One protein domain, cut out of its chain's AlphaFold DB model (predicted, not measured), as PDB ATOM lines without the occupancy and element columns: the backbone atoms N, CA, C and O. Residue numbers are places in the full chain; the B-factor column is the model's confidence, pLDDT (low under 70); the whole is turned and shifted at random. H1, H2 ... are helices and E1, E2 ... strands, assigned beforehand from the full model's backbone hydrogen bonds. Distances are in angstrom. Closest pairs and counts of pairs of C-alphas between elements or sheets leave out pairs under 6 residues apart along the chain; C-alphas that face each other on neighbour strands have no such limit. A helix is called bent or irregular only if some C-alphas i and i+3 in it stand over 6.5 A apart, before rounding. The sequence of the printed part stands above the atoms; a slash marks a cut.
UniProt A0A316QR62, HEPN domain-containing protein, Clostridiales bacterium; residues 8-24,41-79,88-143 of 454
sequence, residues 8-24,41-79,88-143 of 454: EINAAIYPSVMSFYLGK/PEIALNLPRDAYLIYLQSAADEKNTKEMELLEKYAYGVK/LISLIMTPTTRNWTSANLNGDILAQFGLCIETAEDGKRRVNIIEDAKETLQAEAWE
ATOM      1  N   GLU A   8     -48.624 -32.836  62.689       88.25
ATOM      2  CA  GLU A   8     -47.723 -33.743  61.972       88.25
ATOM      3  C   GLU A   8     -48.548 -34.769  61.199       88.25
ATOM      4  O   GLU A   8     -49.434 -35.402  61.765       88.25
ATOM      5  N   ILE A   9     -48.262 -34.934  59.907       89.38
ATOM      6  CA  ILE A   9     -48.947 -35.899  59.041       89.38
ATOM      7  C   ILE A   9     -47.943 -36.812  58.344       89.38
ATOM      8  O   ILE A   9     -46.796 -36.436  58.085       89.38
ATOM      9  N   ASN A  10     -48.384 -38.022  58.007       88.19
ATOM     10  CA  ASN A  10     -47.572 -38.962  57.252       88.19
ATOM     11  C   ASN A  10     -47.498 -38.546  55.775       88.19
ATOM     12  O   ASN A  10     -48.393 -38.838  54.991       88.19
ATOM     13  N   ALA A  11     -46.391 -37.935  55.358       87.12
ATOM     14  CA  ALA A  11     -46.180 -37.522  53.968       87.12
ATOM     15  C   ALA A  11     -46.226 -38.683  52.946       87.12
ATOM     16  O   ALA A  11     -46.405 -38.449  51.750       87.12
ATOM     17  N   ALA A  12     -46.064 -39.936  53.391       85.88
ATOM     18  CA  ALA A  12     -46.073 -41.110  52.519       85.88
ATOM     19  C   ALA A  12     -47.463 -41.469  51.963       85.88
ATOM     20  O   ALA A  12     -47.542 -42.331  51.089       85.88
ATOM     21  N   ILE A  13     -48.534 -40.809  52.423       88.50
ATOM     22  CA  ILE A  13     -49.864 -40.930  51.806       88.50
ATOM     23  C   ILE A  13     -49.883 -40.363  50.380       88.50
ATOM     24  O   ILE A  13     -50.688 -40.789  49.558       88.50
ATOM     25  N   TYR A  14     -48.960 -39.445  50.067       87.75
ATOM     26  CA  TYR A  14     -48.821 -38.865  48.740       87.75
ATOM     27  C   TYR A  14     -47.696 -39.539  47.937       87.75
ATOM     28  O   TYR A  14     -46.597 -39.783  48.470       87.75
ATOM     29  N   PRO A  15     -47.911 -39.790  46.632       78.00
ATOM     30  CA  PRO A  15     -46.884 -40.342  45.762       78.00
ATOM     31  C   PRO A  15     -45.741 -39.341  45.538       78.00
ATOM     32  O   PRO A  15     -45.942 -38.129  45.488       78.00
ATOM     33  N   SER A  16     -44.529 -39.865  45.358       82.31
ATOM     34  CA  SER A  16     -43.364 -39.104  44.901       82.31
ATOM     35  C   SER A  16     -42.887 -39.716  43.591       82.31
ATOM     36  O   SER A  16     -42.529 -40.892  43.549       82.31
ATOM     37  N   VAL A  17     -42.949 -38.930  42.517       74.12
ATOM     38  CA  VAL A  17     -42.595 -39.359  41.154       74.12
ATOM     39  C   VAL A  17     -41.314 -38.696  40.651       74.12
ATOM     40  O   VAL A  17     -40.678 -39.213  39.738       74.12
ATOM     41  N   MET A  18     -40.925 -37.564  41.244       78.94
ATOM     42  CA  MET A  18     -39.735 -36.804  40.873       78.94
ATOM     43  C   MET A  18     -39.142 -36.111  42.098       78.94
ATOM     44  O   MET A  18     -39.886 -35.580  42.920       78.94
ATOM     45  N   SER A  19     -37.813 -36.054  42.174       85.38
ATOM     46  CA  SER A  19     -37.105 -35.171  43.102       85.38
ATOM     47  C   SER A  19     -36.482 -34.008  42.329       85.38
ATOM     48  O   SER A  19     -35.760 -34.216  41.352       85.38
ATOM     49  N   PHE A  20     -36.776 -32.785  42.756       82.81
ATOM     50  CA  PHE A  20     -36.235 -31.542  42.227       82.81
ATOM     51  C   PHE A  20     -35.281 -30.938  43.249       82.81
ATOM     52  O   PHE A  20     -35.638 -30.756  44.414       82.81
ATOM     53  N   TYR A  21     -34.079 -30.592  42.801       85.19
ATOM     54  CA  TYR A  21     -33.087 -29.942  43.638       85.19
ATOM     55  C   TYR A  21     -32.555 -28.686  42.955       85.19
ATOM     56  O   TYR A  21     -32.031 -28.751  41.842       85.19
ATOM     57  N   LEU A  22     -32.640 -27.553  43.643       80.00
ATOM     58  CA  LEU A  22     -32.025 -26.297  43.237       80.00
ATOM     59  C   LEU A  22     -30.992 -25.914  44.286       80.00
ATOM     60  O   LEU A  22     -31.317 -25.801  45.458       80.00
ATOM     61  N   GLY A  23     -29.752 -25.692  43.877       72.31
ATOM     62  CA  GLY A  23     -28.681 -25.288  44.779       72.31
ATOM     63  C   GLY A  23     -27.513 -24.704  44.009       72.31
ATOM     64  O   GLY A  23     -27.418 -24.848  42.786       72.31
ATOM     65  N   LYS A  24     -26.614 -24.027  44.721       63.91
ATOM     66  CA  LYS A  24     -25.349 -23.581  44.137       63.91
ATOM     67  C   LYS A  24     -24.409 -24.783  44.063       63.91
ATOM     68  O   LYS A  24     -24.205 -25.469  45.056       63.91
ATOM     69  N   PRO A  41     -28.664 -28.676  48.583       69.00
ATOM     70  CA  PRO A  41     -29.612 -27.897  47.798       69.00
ATOM     71  C   PRO A  41     -30.243 -26.771  48.632       69.00
ATOM     72  O   PRO A  41     -30.663 -26.979  49.765       69.00
ATOM     73  N   GLU A  42     -30.382 -25.587  48.029       78.75
ATOM     74  CA  GLU A  42     -31.170 -24.464  48.561       78.75
ATOM     75  C   GLU A  42     -32.667 -24.819  48.631       78.75
ATOM     76  O   GLU A  42     -33.361 -24.428  49.565       78.75
ATOM     77  N   ILE A  43     -33.159 -25.584  47.651       82.88
ATOM     78  CA  ILE A  43     -34.519 -26.124  47.590       82.88
ATOM     79  C   ILE A  43     -34.426 -27.602  47.217       82.88
ATOM     80  O   ILE A  43     -33.829 -27.946  46.197       82.88
ATOM     81  N   ALA A  44     -35.061 -28.463  48.009       87.12
ATOM     82  CA  ALA A  44     -35.253 -29.878  47.718       87.12
ATOM     83  C   ALA A  44     -36.749 -30.196  47.795       87.12
ATOM     84  O   ALA A  44     -37.360 -29.971  48.836       87.12
ATOM     85  N   LEU A  45     -37.325 -30.697  46.702       88.12
ATOM     86  CA  LEU A  45     -38.742 -31.048  46.600       88.12
ATOM     87  C   LEU A  45     -38.905 -32.461  46.043       88.12
ATOM     88  O   LEU A  45     -38.201 -32.859  45.121       88.12
ATOM     89  N   ASN A  46     -39.893 -33.186  46.541       88.50
ATOM     90  CA  ASN A  46     -40.384 -34.464  46.053       88.50
ATOM     91  C   ASN A  46     -41.796 -34.256  45.502       88.50
ATOM     92  O   ASN A  46     -42.756 -34.148  46.254       88.50
ATOM     93  N   LEU A  47     -41.941 -34.192  44.186       86.56
ATOM     94  CA  LEU A  47     -43.193 -33.846  43.514       86.56
ATOM     95  C   LEU A  47     -43.989 -35.117  43.146       86.56
ATOM     96  O   LEU A  47     -43.366 -36.148  42.863       86.56
ATOM     97  N   PRO A  48     -45.339 -35.082  43.145       86.50
ATOM     98  CA  PRO A  48     -46.191 -33.967  43.573       86.50
ATOM     99  C   PRO A  48     -46.347 -33.839  45.099       86.50
ATOM    100  O   PRO A  48     -46.848 -32.816  45.550       86.50
ATOM    101  N   ARG A  49     -45.913 -34.826  45.902       90.19
ATOM    102  CA  ARG A  49     -46.068 -34.857  47.374       90.19
ATOM    103  C   ARG A  49     -45.846 -33.507  48.055       90.19
ATOM    104  O   ARG A  49     -46.710 -33.053  48.796       90.19
ATOM    105  N   ASP A  50     -44.705 -32.877  47.813       91.69
ATOM    106  CA  ASP A  50     -44.341 -31.648  48.511       91.69
ATOM    107  C   ASP A  50     -45.203 -30.459  48.064       91.69
ATOM    108  O   ASP A  50     -45.414 -29.555  48.861       91.69
ATOM    109  N   ALA A  51     -45.799 -30.480  46.864       91.62
ATOM    110  CA  ALA A  51     -46.789 -29.477  46.462       91.62
ATOM    111  C   ALA A  51     -48.048 -29.543  47.343       91.62
ATOM    112  O   ALA A  51     -48.535 -28.513  47.807       91.62
ATOM    113  N   TYR A  52     -48.527 -30.752  47.653       92.81
ATOM    114  CA  TYR A  52     -49.663 -30.954  48.558       92.81
ATOM    115  C   TYR A  52     -49.330 -30.554  49.999       92.81
ATOM    116  O   TYR A  52     -50.139 -29.920  50.671       92.81
ATOM    117  N   LEU A  53     -48.118 -30.866  50.474       93.44
ATOM    118  CA  LEU A  53     -47.671 -30.449  51.807       93.44
ATOM    119  C   LEU A  53     -47.526 -28.923  51.913       93.44
ATOM    120  O   LEU A  53     -47.923 -28.346  52.924       93.44
ATOM    121  N   ILE A  54     -47.004 -28.266  50.870       93.56
ATOM    122  CA  ILE A  54     -46.928 -26.801  50.792       93.56
ATOM    123  C   ILE A  54     -48.337 -26.196  50.796       93.56
ATOM    124  O   ILE A  54     -48.559 -25.209  51.494       93.56
ATOM    125  N   TYR A  55     -49.305 -26.803  50.102       94.38
ATOM    126  CA  TYR A  55     -50.710 -26.385  50.166       94.38
ATOM    127  C   TYR A  55     -51.270 -26.434  51.590       94.38
ATOM    128  O   TYR A  55     -51.783 -25.426  52.078       94.38
ATOM    129  N   LEU A  56     -51.113 -27.560  52.289       93.25
ATOM    130  CA  LEU A  56     -51.599 -27.699  53.665       93.25
ATOM    131  C   LEU A  56     -50.925 -26.695  54.615       93.25
ATOM    132  O   LEU A  56     -51.583 -26.138  55.496       93.25
ATOM    133  N   GLN A  57     -49.634 -26.417  54.411       90.25
ATOM    134  CA  GLN A  57     -48.909 -25.390  55.159       90.25
ATOM    135  C   GLN A  57     -49.447 -23.979  54.864       90.25
ATOM    136  O   GLN A  57     -49.666 -23.209  55.799       90.25
ATOM    137  N   SER A  58     -49.729 -23.657  53.597       89.44
ATOM    138  CA  SER A  58     -50.334 -22.378  53.194       89.44
ATOM    139  C   SER A  58     -51.718 -22.190  53.816       89.44
ATOM    140  O   SER A  58     -52.015 -21.123  54.346       89.44
ATOM    141  N   ALA A  59     -52.553 -23.234  53.830       86.50
ATOM    142  CA  ALA A  59     -53.875 -23.192  54.459       86.50
ATOM    143  C   ALA A  59     -53.794 -22.906  55.973       86.50
ATOM    144  O   ALA A  59     -54.628 -22.172  56.518       86.50
ATOM    145  N   ALA A  60     -52.764 -23.432  56.646       83.81
ATOM    146  CA  ALA A  60     -52.480 -23.131  58.048       83.81
ATOM    147  C   ALA A  60     -52.066 -21.665  58.252       83.81
ATOM    148  O   ALA A  60     -52.562 -20.998  59.166       83.81
ATOM    149  N   ASP A  61     -51.190 -21.150  57.387       82.25
ATOM    150  CA  ASP A  61     -50.687 -19.776  57.454       82.25
ATOM    151  C   ASP A  61     -51.790 -18.741  57.152       82.25
ATOM    152  O   ASP A  61     -51.858 -17.688  57.794       82.25
ATOM    153  N   GLU A  62     -52.721 -19.080  56.256       84.62
ATOM    154  CA  GLU A  62     -53.921 -18.299  55.925       84.62
ATOM    155  C   GLU A  62     -55.019 -18.360  57.005       84.62
ATOM    156  O   GLU A  62     -56.017 -17.642  56.916       84.62
ATOM    157  N   LYS A  63     -54.833 -19.166  58.060       79.88
ATOM    158  CA  LYS A  63     -55.794 -19.375  59.158       79.88
ATOM    159  C   LYS A  63     -57.155 -19.890  58.685       79.88
ATOM    160  O   LYS A  63     -58.190 -19.492  59.227       79.88
ATOM    161  N   ASN A  64     -57.167 -20.798  57.714       80.25
ATOM    162  CA  ASN A  64     -58.388 -21.487  57.315       80.25
ATOM    163  C   ASN A  64     -58.835 -22.450  58.430       80.25
ATOM    164  O   ASN A  64     -58.397 -23.597  58.505       80.25
ATOM    165  N   THR A  65     -59.684 -21.968  59.342       84.25
ATOM    166  CA  THR A  65     -60.036 -22.690  60.574       84.25
ATOM    167  C   THR A  65     -60.692 -24.037  60.298       84.25
ATOM    168  O   THR A  65     -60.373 -25.007  60.974       84.25
ATOM    169  N   LYS A  66     -61.546 -24.120  59.273       87.75
ATOM    170  CA  LYS A  66     -62.285 -25.341  58.933       87.75
ATOM    171  C   LYS A  66     -61.355 -26.460  58.458       87.75
ATOM    172  O   LYS A  66     -61.422 -27.579  58.956       87.75
ATOM    173  N   GLU A  67     -60.462 -26.151  57.521       93.19
ATOM    174  CA  GLU A  67     -59.476 -27.117  57.028       93.19
ATOM    175  C   GLU A  67     -58.497 -27.543  58.124       93.19
ATOM    176  O   GLU A  67     -58.159 -28.720  58.228       93.19
ATOM    177  N   MET A  68     -58.082 -26.613  58.986       91.50
ATOM    178  CA  MET A  68     -57.165 -26.922  60.084       91.50
ATOM    179  C   MET A  68     -57.795 -27.790  61.170       91.50
ATOM    180  O   MET A  68     -57.118 -28.671  61.693       91.50
ATOM    181  N   GLU A  69     -59.079 -27.606  61.474       92.25
ATOM    182  CA  GLU A  69     -59.814 -28.486  62.390       92.25
ATOM    183  C   GLU A  69     -59.903 -29.921  61.848       92.25
ATOM    184  O   GLU A  69     -59.654 -30.876  62.589       92.25
ATOM    185  N   LEU A  70     -60.191 -30.085  60.552       95.50
ATOM    186  CA  LEU A  70     -60.215 -31.397  59.897       95.50
ATOM    187  C   LEU A  70     -58.823 -32.044  59.860       95.50
ATOM    188  O   LEU A  70     -58.683 -33.225  60.189       95.50
ATOM    189  N   LEU A  71     -57.791 -31.275  59.501       94.75
ATOM    190  CA  LEU A  71     -56.414 -31.764  59.396       94.75
ATOM    191  C   LEU A  71     -55.871 -32.190  60.762       94.75
ATOM    192  O   LEU A  71     -55.198 -33.211  60.874       94.75
ATOM    193  N   GLU A  72     -56.191 -31.432  61.809       93.50
ATOM    194  CA  GLU A  72     -55.826 -31.767  63.179       93.50
ATOM    195  C   GLU A  72     -56.477 -33.077  63.634       93.50
ATOM    196  O   GLU A  72     -55.805 -33.942  64.199       93.50
ATOM    197  N   LYS A  73     -57.780 -33.242  63.372       94.81
ATOM    198  CA  LYS A  73     -58.489 -34.481  63.704       94.81
ATOM    199  C   LYS A  73     -57.886 -35.681  62.991       94.81
ATOM    200  O   LYS A  73     -57.641 -36.693  63.644       94.81
ATOM    201  N   TYR A  74     -57.594 -35.546  61.699       95.19
ATOM    202  CA  TYR A  74     -56.894 -36.573  60.932       95.19
ATOM    203  C   TYR A  74     -55.530 -36.911  61.555       95.19
ATOM    204  O   TYR A  74     -55.275 -38.070  61.880       95.19
ATOM    205  N   ALA A  75     -54.686 -35.905  61.794       93.12
ATOM    206  CA  ALA A  75     -53.337 -36.083  62.331       93.12
ATOM    207  C   ALA A  75     -53.312 -36.783  63.700       93.12
ATOM    208  O   ALA A  75     -52.406 -37.565  63.985       93.12
ATOM    209  N   TYR A  76     -54.312 -36.528  64.545       92.56
ATOM    210  CA  TYR A  76     -54.424 -37.146  65.868       92.56
ATOM    211  C   TYR A  76     -55.281 -38.419  65.900       92.56
ATOM    212  O   TYR A  76     -55.534 -38.946  66.985       92.56
ATOM    213  N   GLY A  77     -55.729 -38.927  64.747       91.31
ATOM    214  CA  GLY A  77     -56.539 -40.145  64.668       91.31
ATOM    215  C   GLY A  77     -57.920 -40.011  65.319       91.31
ATOM    216  O   GLY A  77     -58.488 -40.994  65.796       91.31
ATOM    217  N   VAL A  78     -58.460 -38.791  65.385       94.19
ATOM    218  CA  VAL A  78     -59.799 -38.526  65.916       94.19
ATOM    219  C   VAL A  78     -60.830 -38.873  64.851       94.19
ATOM    220  O   VAL A  78     -60.787 -38.363  63.732       94.19
ATOM    221  N   LYS A  79     -61.802 -39.710  65.222       91.88
ATOM    222  CA  LYS A  79     -62.910 -40.085  64.344       91.88
ATOM    223  C   LYS A  79     -63.721 -38.848  63.928       91.88
ATOM    224  O   LYS A  79     -64.145 -38.069  64.786       91.88
ATOM    225  N   LEU A  88     -65.176 -32.489  54.527       96.25
ATOM    226  CA  LEU A  88     -63.955 -32.989  53.900       96.25
ATOM    227  C   LEU A  88     -64.206 -33.329  52.425       96.25
ATOM    228  O   LEU A  88     -63.486 -32.858  51.549       96.25
ATOM    229  N   ILE A  89     -65.271 -34.077  52.122       96.25
ATOM    230  CA  ILE A  89     -65.630 -34.423  50.741       96.25
ATOM    231  C   ILE A  89     -65.925 -33.160  49.923       96.25
ATOM    232  O   ILE A  89     -65.562 -33.109  48.752       96.25
ATOM    233  N   SER A  90     -66.498 -32.109  50.518       94.94
ATOM    234  CA  SER A  90     -66.736 -30.840  49.818       94.94
ATOM    235  C   SER A  90     -65.448 -30.160  49.336       94.94
ATOM    236  O   SER A  90     -65.466 -29.555  48.269       94.94
ATOM    237  N   LEU A  91     -64.326 -30.328  50.054       94.38
ATOM    238  CA  LEU A  91     -63.001 -29.839  49.636       94.38
ATOM    239  C   LEU A  91     -62.464 -30.619  48.429       94.38
ATOM    240  O   LEU A  91     -61.684 -30.099  47.634       94.38
ATOM    241  N   ILE A  92     -62.889 -31.877  48.289       93.94
ATOM    242  CA  ILE A  92     -62.541 -32.736  47.159       93.94
ATOM    243  C   ILE A  92     -63.475 -32.466  45.985       93.94
ATOM    244  O   ILE A  92     -63.022 -32.523  44.855       93.94
ATOM    245  N   MET A  93     -64.753 -32.154  46.194       91.38
ATOM    246  CA  MET A  93     -65.755 -31.997  45.126       91.38
ATOM    247  C   MET A  93     -65.750 -30.604  44.474       91.38
ATOM    248  O   MET A  93     -66.788 -30.091  44.052       91.38
ATOM    249  N   THR A  94     -64.570 -29.997  44.359       86.38
ATOM    250  CA  THR A  94     -64.353 -28.724  43.664       86.38
ATOM    251  C   THR A  94     -64.295 -28.955  42.144       86.38
ATOM    252  O   THR A  94     -63.562 -29.852  41.696       86.38
ATOM    253  N   PRO A  95     -65.042 -28.182  41.325       84.31
ATOM    254  CA  PRO A  95     -65.107 -28.330  39.868       84.31
ATOM    255  C   PRO A  95     -63.856 -27.751  39.187       84.31
ATOM    256  O   PRO A  95     -63.922 -26.819  38.390       84.31
ATOM    257  N   THR A  96     -62.703 -28.325  39.515       83.62
ATOM    258  CA  THR A  96     -61.389 -27.958  38.991       83.62
ATOM    259  C   THR A  96     -60.816 -29.087  38.136       83.62
ATOM    260  O   THR A  96     -61.145 -30.265  38.329       83.62
ATOM    261  N   THR A  97     -59.961 -28.741  37.173       79.38
ATOM    262  CA  THR A  97     -59.289 -29.741  36.331       79.38
ATOM    263  C   THR A  97     -58.271 -30.493  37.184       79.38
ATOM    264  O   THR A  97     -57.420 -29.873  37.811       79.38
ATOM    265  N   ARG A  98     -58.368 -31.825  37.226       77.50
ATOM    266  CA  ARG A  98     -57.425 -32.688  37.961       77.50
ATOM    267  C   ARG A  98     -56.139 -32.895  37.189       77.50
ATOM    268  O   ARG A  98     -56.162 -32.869  35.961       77.50
ATOM    269  N   ASN A  99     -55.063 -33.186  37.917       69.12
ATOM    270  CA  ASN A  99     -53.702 -33.254  37.409       69.12
ATOM    271  C   ASN A  99     -53.340 -31.937  36.729       69.12
ATOM    272  O   ASN A  99     -53.319 -31.848  35.501       69.12
ATOM    273  N   TRP A 100     -53.112 -30.904  37.544       72.44
ATOM    274  CA  TRP A 100     -52.728 -29.586  37.055       72.44
ATOM    275  C   TRP A 100     -51.627 -29.704  35.992       72.44
ATOM    276  O   TRP A 100     -50.567 -30.271  36.228       72.44
ATOM    277  N   THR A 101     -51.872 -29.150  34.808       64.88
ATOM    278  CA  THR A 101     -50.855 -29.008  33.767       64.88
ATOM    279  C   THR A 101     -50.925 -27.588  33.240       64.88
ATOM    280  O   THR A 101     -51.864 -27.230  32.527       64.88
ATOM    281  N   SER A 102     -49.943 -26.756  33.584       59.88
ATOM    282  CA  SER A 102     -49.874 -25.393  33.060       59.88
ATOM    283  C   SER A 102     -49.654 -25.421  31.541       59.88
ATOM    284  O   SER A 102     -48.647 -25.957  31.074       59.88
ATOM    285  N   ALA A 103     -50.543 -24.792  30.765       53.03
ATOM    286  CA  ALA A 103     -50.401 -24.679  29.308       53.03
ATOM    287  C   ALA A 103     -49.182 -23.830  28.869       53.03
ATOM    288  O   ALA A 103     -48.729 -23.939  27.732       53.03
ATOM    289  N   ASN A 104     -48.617 -23.013  29.768       49.88
ATOM    290  CA  ASN A 104     -47.436 -22.185  29.509       49.88
ATOM    291  C   ASN A 104     -46.149 -22.879  29.975       49.88
ATOM    292  O   ASN A 104     -45.630 -22.625  31.059       49.88
ATOM    293  N   LEU A 105     -45.614 -23.739  29.110       51.88
ATOM    294  CA  LEU A 105     -44.364 -24.485  29.291       51.88
ATOM    295  C   LEU A 105     -43.106 -23.617  29.084       51.88
ATOM    296  O   LEU A 105     -42.179 -24.035  28.391       51.88
ATOM    297  N   ASN A 106     -43.021 -22.424  29.682       53.25
ATOM    298  CA  ASN A 106     -41.825 -21.565  29.592       53.25
ATOM    299  C   ASN A 106     -40.617 -22.121  30.390       53.25
ATOM    300  O   ASN A 106     -39.879 -21.374  31.022       53.25
ATOM    301  N   GLY A 107     -40.405 -23.440  30.377       58.75
ATOM    302  CA  GLY A 107     -39.257 -24.119  30.975       58.75
ATOM    303  C   GLY A 107     -39.317 -24.322  32.491       58.75
ATOM    304  O   GLY A 107     -38.391 -24.928  33.028       58.75
ATOM    305  N   ASP A 108     -40.368 -23.865  33.182       75.19
ATOM    306  CA  ASP A 108     -40.518 -24.083  34.624       75.19
ATOM    307  C   ASP A 108     -41.172 -25.443  34.912       75.19
ATOM    308  O   ASP A 108     -42.374 -25.641  34.739       75.19
ATOM    309  N   ILE A 109     -40.348 -26.397  35.347       78.94
ATOM    310  CA  ILE A 109     -40.779 -27.752  35.704       78.94
ATOM    311  C   ILE A 109     -41.727 -27.768  36.912       78.94
ATOM    312  O   ILE A 109     -42.557 -28.666  37.016       78.94
ATOM    313  N   LEU A 110     -41.639 -26.775  37.807       86.06
ATOM    314  CA  LEU A 110     -42.476 -26.690  39.007       86.06
ATOM    315  C   LEU A 110     -43.894 -26.220  38.688       86.06
ATOM    316  O   LEU A 110     -44.841 -26.638  39.359       86.06
ATOM    317  N   ALA A 111     -44.061 -25.445  37.613       86.81
ATOM    318  CA  ALA A 111     -45.367 -24.969  37.175       86.81
ATOM    319  C   ALA A 111     -46.309 -26.119  36.787       86.81
ATOM    320  O   ALA A 111     -47.519 -25.984  36.932       86.81
ATOM    321  N   GLN A 112     -45.775 -27.277  36.378       83.56
ATOM    322  CA  GLN A 112     -46.554 -28.500  36.138       83.56
ATOM    323  C   GLN A 112     -47.129 -29.115  37.418       83.56
ATOM    324  O   GLN A 112     -48.013 -29.952  37.345       83.56
ATOM    325  N   PHE A 113     -46.651 -28.702  38.586       86.81
ATOM    326  CA  PHE A 113     -47.131 -29.161  39.887       86.81
ATOM    327  C   PHE A 113     -47.840 -28.044  40.661       86.81
ATOM    328  O   PHE A 113     -48.043 -28.167  41.864       86.81
ATOM    329  N   GLY A 114     -48.189 -26.940  39.990       88.88
ATOM    330  CA  GLY A 114     -48.865 -25.803  40.615       88.88
ATOM    331  C   GLY A 114     -47.961 -24.965  41.518       88.88
ATOM    332  O   GLY A 114     -48.465 -24.221  42.354       88.88
ATOM    333  N   LEU A 115     -46.638 -25.078  41.367       90.81
ATOM    334  CA  LEU A 115     -45.653 -24.368  42.178       90.81
ATOM    335  C   LEU A 115     -44.831 -23.393  41.329       90.81
ATOM    336  O   LEU A 115     -44.601 -23.623  40.144       90.81
ATOM    337  N   CYS A 116     -44.331 -22.334  41.953       89.62
ATOM    338  CA  CYS A 116     -43.362 -21.412  41.370       89.62
ATOM    339  C   CYS A 116     -42.249 -21.091  42.378       89.62
ATOM    340  O   CYS A 116     -42.407 -21.276  43.588       89.62
ATOM    341  N   ILE A 117     -41.105 -20.614  41.881       87.62
ATOM    342  CA  ILE A 117     -40.042 -20.071  42.731       87.62
ATOM    343  C   ILE A 117     -40.075 -18.553  42.660       87.62
ATOM    344  O   ILE A 117     -39.866 -17.962  41.602       87.62
ATOM    345  N   GLU A 118     -40.231 -17.926  43.817       84.00
ATOM    346  CA  GLU A 118     -40.122 -16.483  43.975       84.00
ATOM    347  C   GLU A 118     -38.869 -16.141  44.777       84.00
ATOM    348  O   GLU A 118     -38.467 -16.858  45.694       84.00
ATOM    349  N   THR A 119     -38.217 -15.036  44.423       81.62
ATOM    350  CA  THR A 119     -37.110 -14.501  45.224       81.62
ATOM    351  C   THR A 119     -37.686 -13.451  46.160       81.62
ATOM    352  O   THR A 119     -38.178 -12.425  45.700       81.62
ATOM    353  N   ALA A 120     -37.653 -13.723  47.462       74.62
ATOM    354  CA  ALA A 120     -38.107 -12.781  48.474       74.62
ATOM    355  C   ALA A 120     -37.174 -11.556  48.550       74.62
ATOM    356  O   ALA A 120     -36.043 -11.581  48.060       74.62
ATOM    357  N   GLU A 121     -37.634 -10.478  49.193       76.25
ATOM    358  CA  GLU A 121     -36.866  -9.228  49.359       76.25
ATOM    359  C   GLU A 121     -35.510  -9.432  50.065       76.25
ATOM    360  O   GLU A 121     -34.577  -8.659  49.862       76.25
ATOM    361  N   ASP A 122     -35.377 -10.501  50.858       76.44
ATOM    362  CA  ASP A 122     -34.140 -10.919  51.527       76.44
ATOM    363  C   ASP A 122     -33.159 -11.678  50.603       76.44
ATOM    364  O   ASP A 122     -32.108 -12.141  51.054       76.44
ATOM    365  N   GLY A 123     -33.492 -11.814  49.316       73.56
ATOM    366  CA  GLY A 123     -32.714 -12.534  48.311       73.56
ATOM    367  C   GLY A 123     -32.828 -14.058  48.396       73.56
ATOM    368  O   GLY A 123     -32.190 -14.745  47.596       73.56
ATOM    369  N   LYS A 124     -33.615 -14.603  49.335       79.19
ATOM    370  CA  LYS A 124     -33.837 -16.048  49.455       79.19
ATOM    371  C   LYS A 124     -34.914 -16.501  48.489       79.19
ATOM    372  O   LYS A 124     -35.967 -15.873  48.369       79.19
ATOM    373  N   ARG A 125     -34.679 -17.635  47.838       82.12
ATOM    374  CA  ARG A 125     -35.695 -18.277  47.008       82.12
ATOM    375  C   ARG A 125     -36.686 -19.026  47.891       82.12
ATOM    376  O   ARG A 125     -36.289 -19.721  48.825       82.12
ATOM    377  N   ARG A 126     -37.975 -18.872  47.605       84.31
ATOM    378  CA  ARG A 126     -39.073 -19.583  48.266       84.31
ATOM    379  C   ARG A 126     -39.951 -20.237  47.216       84.31
ATOM    380  O   ARG A 126     -40.087 -19.724  46.109       84.31
ATOM    381  N   VAL A 127     -40.508 -21.379  47.583       88.88
ATOM    382  CA  VAL A 127     -41.464 -22.105  46.754       88.88
ATOM    383  C   VAL A 127     -42.853 -21.655  47.173       88.88
ATOM    384  O   VAL A 127     -43.193 -21.785  48.347       88.88
ATOM    385  N   ASN A 128     -43.622 -21.136  46.226       89.81
ATOM    386  CA  ASN A 128     -44.986 -20.664  46.436       89.81
ATOM    387  C   ASN A 128     -45.952 -21.416  45.515       89.81
ATOM    388  O   ASN A 128     -45.540 -22.056  44.545       89.81
ATOM    389  N   ILE A 129     -47.239 -21.356  45.843       91.50
ATOM    390  CA  ILE A 129     -48.315 -21.939  45.039       91.50
ATOM    391  C   ILE A 129     -48.728 -20.940  43.963       91.50
ATOM    392  O   ILE A 129     -48.894 -19.754  44.237       91.50
ATOM    393  N   ILE A 130     -48.919 -21.432  42.743       91.31
ATOM    394  CA  ILE A 130     -49.566 -20.676  41.672       91.31
ATOM    395  C   ILE A 130     -51.043 -20.539  42.039       91.31
ATOM    396  O   ILE A 130     -51.716 -21.550  42.220       91.31
ATOM    397  N   GLU A 131     -51.553 -19.310  42.119       88.94
ATOM    398  CA  GLU A 131     -52.919 -19.042  42.595       88.94
ATOM    399  C   GLU A 131     -53.983 -19.843  41.825       88.94
ATOM    400  O   GLU A 131     -54.834 -20.488  42.433       88.94
ATOM    401  N   ASP A 132     -53.864 -19.921  40.495       88.44
ATOM    402  CA  ASP A 132     -54.778 -20.694  39.639       88.44
ATOM    403  C   ASP A 132     -54.746 -22.212  39.915       88.44
ATOM    404  O   ASP A 132     -55.697 -22.922  39.594       88.44
ATOM    405  N   ALA A 133     -53.666 -22.725  40.513       90.00
ATOM    406  CA  ALA A 133     -53.510 -24.137  40.860       90.00
ATOM    407  C   ALA A 133     -54.018 -24.471  42.273       90.00
ATOM    408  O   ALA A 133     -54.094 -25.648  42.635       90.00
ATOM    409  N   LYS A 134     -54.365 -23.463  43.086       90.81
ATOM    410  CA  LYS A 134     -54.692 -23.632  44.509       90.81
ATOM    411  C   LYS A 134     -55.886 -24.558  44.741       90.81
ATOM    412  O   LYS A 134     -55.805 -25.440  45.592       90.81
ATOM    413  N   GLU A 135     -56.963 -24.407  43.970       91.38
ATOM    414  CA  GLU A 135     -58.149 -25.275  44.070       91.38
ATOM    415  C   GLU A 135     -57.843 -26.728  43.682       91.38
ATOM    416  O   GLU A 135     -58.355 -27.666  44.294       91.38
ATOM    417  N   THR A 136     -56.989 -26.936  42.677       91.19
ATOM    418  CA  THR A 136     -56.564 -28.278  42.262       91.19
ATOM    419  C   THR A 136     -55.701 -28.935  43.335       91.19
ATOM    420  O   THR A 136     -55.969 -30.071  43.722       91.19
ATOM    421  N   LEU A 137     -54.714 -28.205  43.866       92.44
ATOM    422  CA  LEU A 137     -53.857 -28.681  44.952       92.44
ATOM    423  C   LEU A 137     -54.654 -28.975  46.224       92.44
ATOM    424  O   LEU A 137     -54.386 -29.987  46.865       92.44
ATOM    425  N   GLN A 138     -55.657 -28.152  46.550       93.75
ATOM    426  CA  GLN A 138     -56.599 -28.424  47.637       93.75
ATOM    427  C   GLN A 138     -57.263 -29.779  47.444       93.75
ATOM    428  O   GLN A 138     -57.165 -30.662  48.298       93.75
ATOM    429  N   ALA A 139     -57.937 -29.947  46.312       92.75
ATOM    430  CA  ALA A 139     -58.773 -31.105  46.103       92.75
ATOM    431  C   ALA A 139     -57.944 -32.403  46.052       92.75
ATOM    432  O   ALA A 139     -58.372 -33.416  46.602       92.75
ATOM    433  N   GLU A 140     -56.739 -32.373  45.472       90.62
ATOM    434  CA  GLU A 140     -55.816 -33.517  45.433       90.62
ATOM    435  C   GLU A 140     -55.151 -33.808  46.791       90.62
ATOM    436  O   GLU A 140     -55.000 -34.975  47.169       90.62
ATOM    437  N   ALA A 141     -54.801 -32.774  47.567       92.81
ATOM    438  CA  ALA A 141     -54.263 -32.948  48.915       92.81
ATOM    439  C   ALA A 141     -55.292 -33.624  49.836       92.81
ATOM    440  O   ALA A 141     -54.965 -34.593  50.533       92.81
ATOM    441  N   TRP A 142     -56.543 -33.160  49.804       94.62
ATOM    442  CA  TRP A 142     -57.631 -33.725  50.604       94.62
ATOM    443  C   TRP A 142     -58.105 -35.092  50.100       94.62
ATOM    444  O   TRP A 142     -58.489 -35.933  50.913       94.62
ATOM    445  N   GLU A 143     -57.997 -35.373  48.797       92.81
ATOM    446  CA  GLU A 143     -58.227 -36.714  48.243       92.81
ATOM    447  C   GLU A 143     -57.230 -37.737  48.810       92.81
ATOM    448  O   GLU A 143     -57.624 -38.845  49.177       92.81
TER     449      GLU A 143
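AT A GLANCE: This is residues 8 to 24, 41 to 79 and 88 to 143 of the 454 residues of the protein "HEPN domain-containing protein" of Clostridiales bacterium (UniProt A0A316QR62). Two short antiparallel strand pairs, E1 with E2 and E3 with E4, form one end of an elongated body; H1 and H5 cross in its middle, and H2 and H3 lie toward the other end. The unnamed stretch 93 to 109 leads back from H3 to H4. The 112 printed residues, of mixed class, run E1 E2 H1 H2 H3 H4 E3 E4 H5. The whole is compact, with a radius of gyration of the C-alphas of 14.6 A, and spans 45 by 29 by 27 A.

IN THESE COORDINATES: E1, residues 16 to 22, measures 17.2 A from C-alpha 16 at (-43.364, -39.104, 44.901); E2 is residues 43 to 48. E3 is residues 115 to 119 and E4 125 to 129. H1, residues 49 to 61, measures 18.7 A; H2 is 65 to 75, H3 88 to 92, H4 110 to 113. H5, residues 131 to 143, measures 19.3 A to C-alpha 143 at (-58.227, -36.714, 48.243); it is irregular, C-alphas 132 and 135 being 7.2 A apart.

HOW THE PARTS SIT: E1 and E2 are antiparallel at 158 degrees, with N 20 and O 45 at 2.8 A. The hairpin E3 and E4 stands at 145 degrees, with N 118 and O 126 at 2.9 A. H1 with residues 51 to 56 touches H5, about perpendicular at 75 degrees; the closest C-alphas, of Tyr 52 and Ala 141, are 5.0 A apart. H5 with residues 138 to 143 touches H3, closest at C-alphas of Ile 92 and Ala 139, 4.2 A. H1 and H2 only just touch, only at the corner, with 3 pairs of C-alphas within 8 A, the closest Ala 60 and Met 68 at 6.4 A. H4 and H5 are near each other. Every O i to N i+4 pair is within hydrogen-bond range in H1, H2 and H3, and 7 of 9 in H5; H4 is too short for one.

THE WHOLE: The farthest C-alphas, of Lys 24 and Lys 79, are 45.7 A apart. Residues 25 to 40 and 80 to 87 are not printed, with C-alpha gaps of 7.1 A and 12.7 A. The link from H3 to H4 is long. pLDDT is under 70 at residues 24, 41, 99 and 101 to 107.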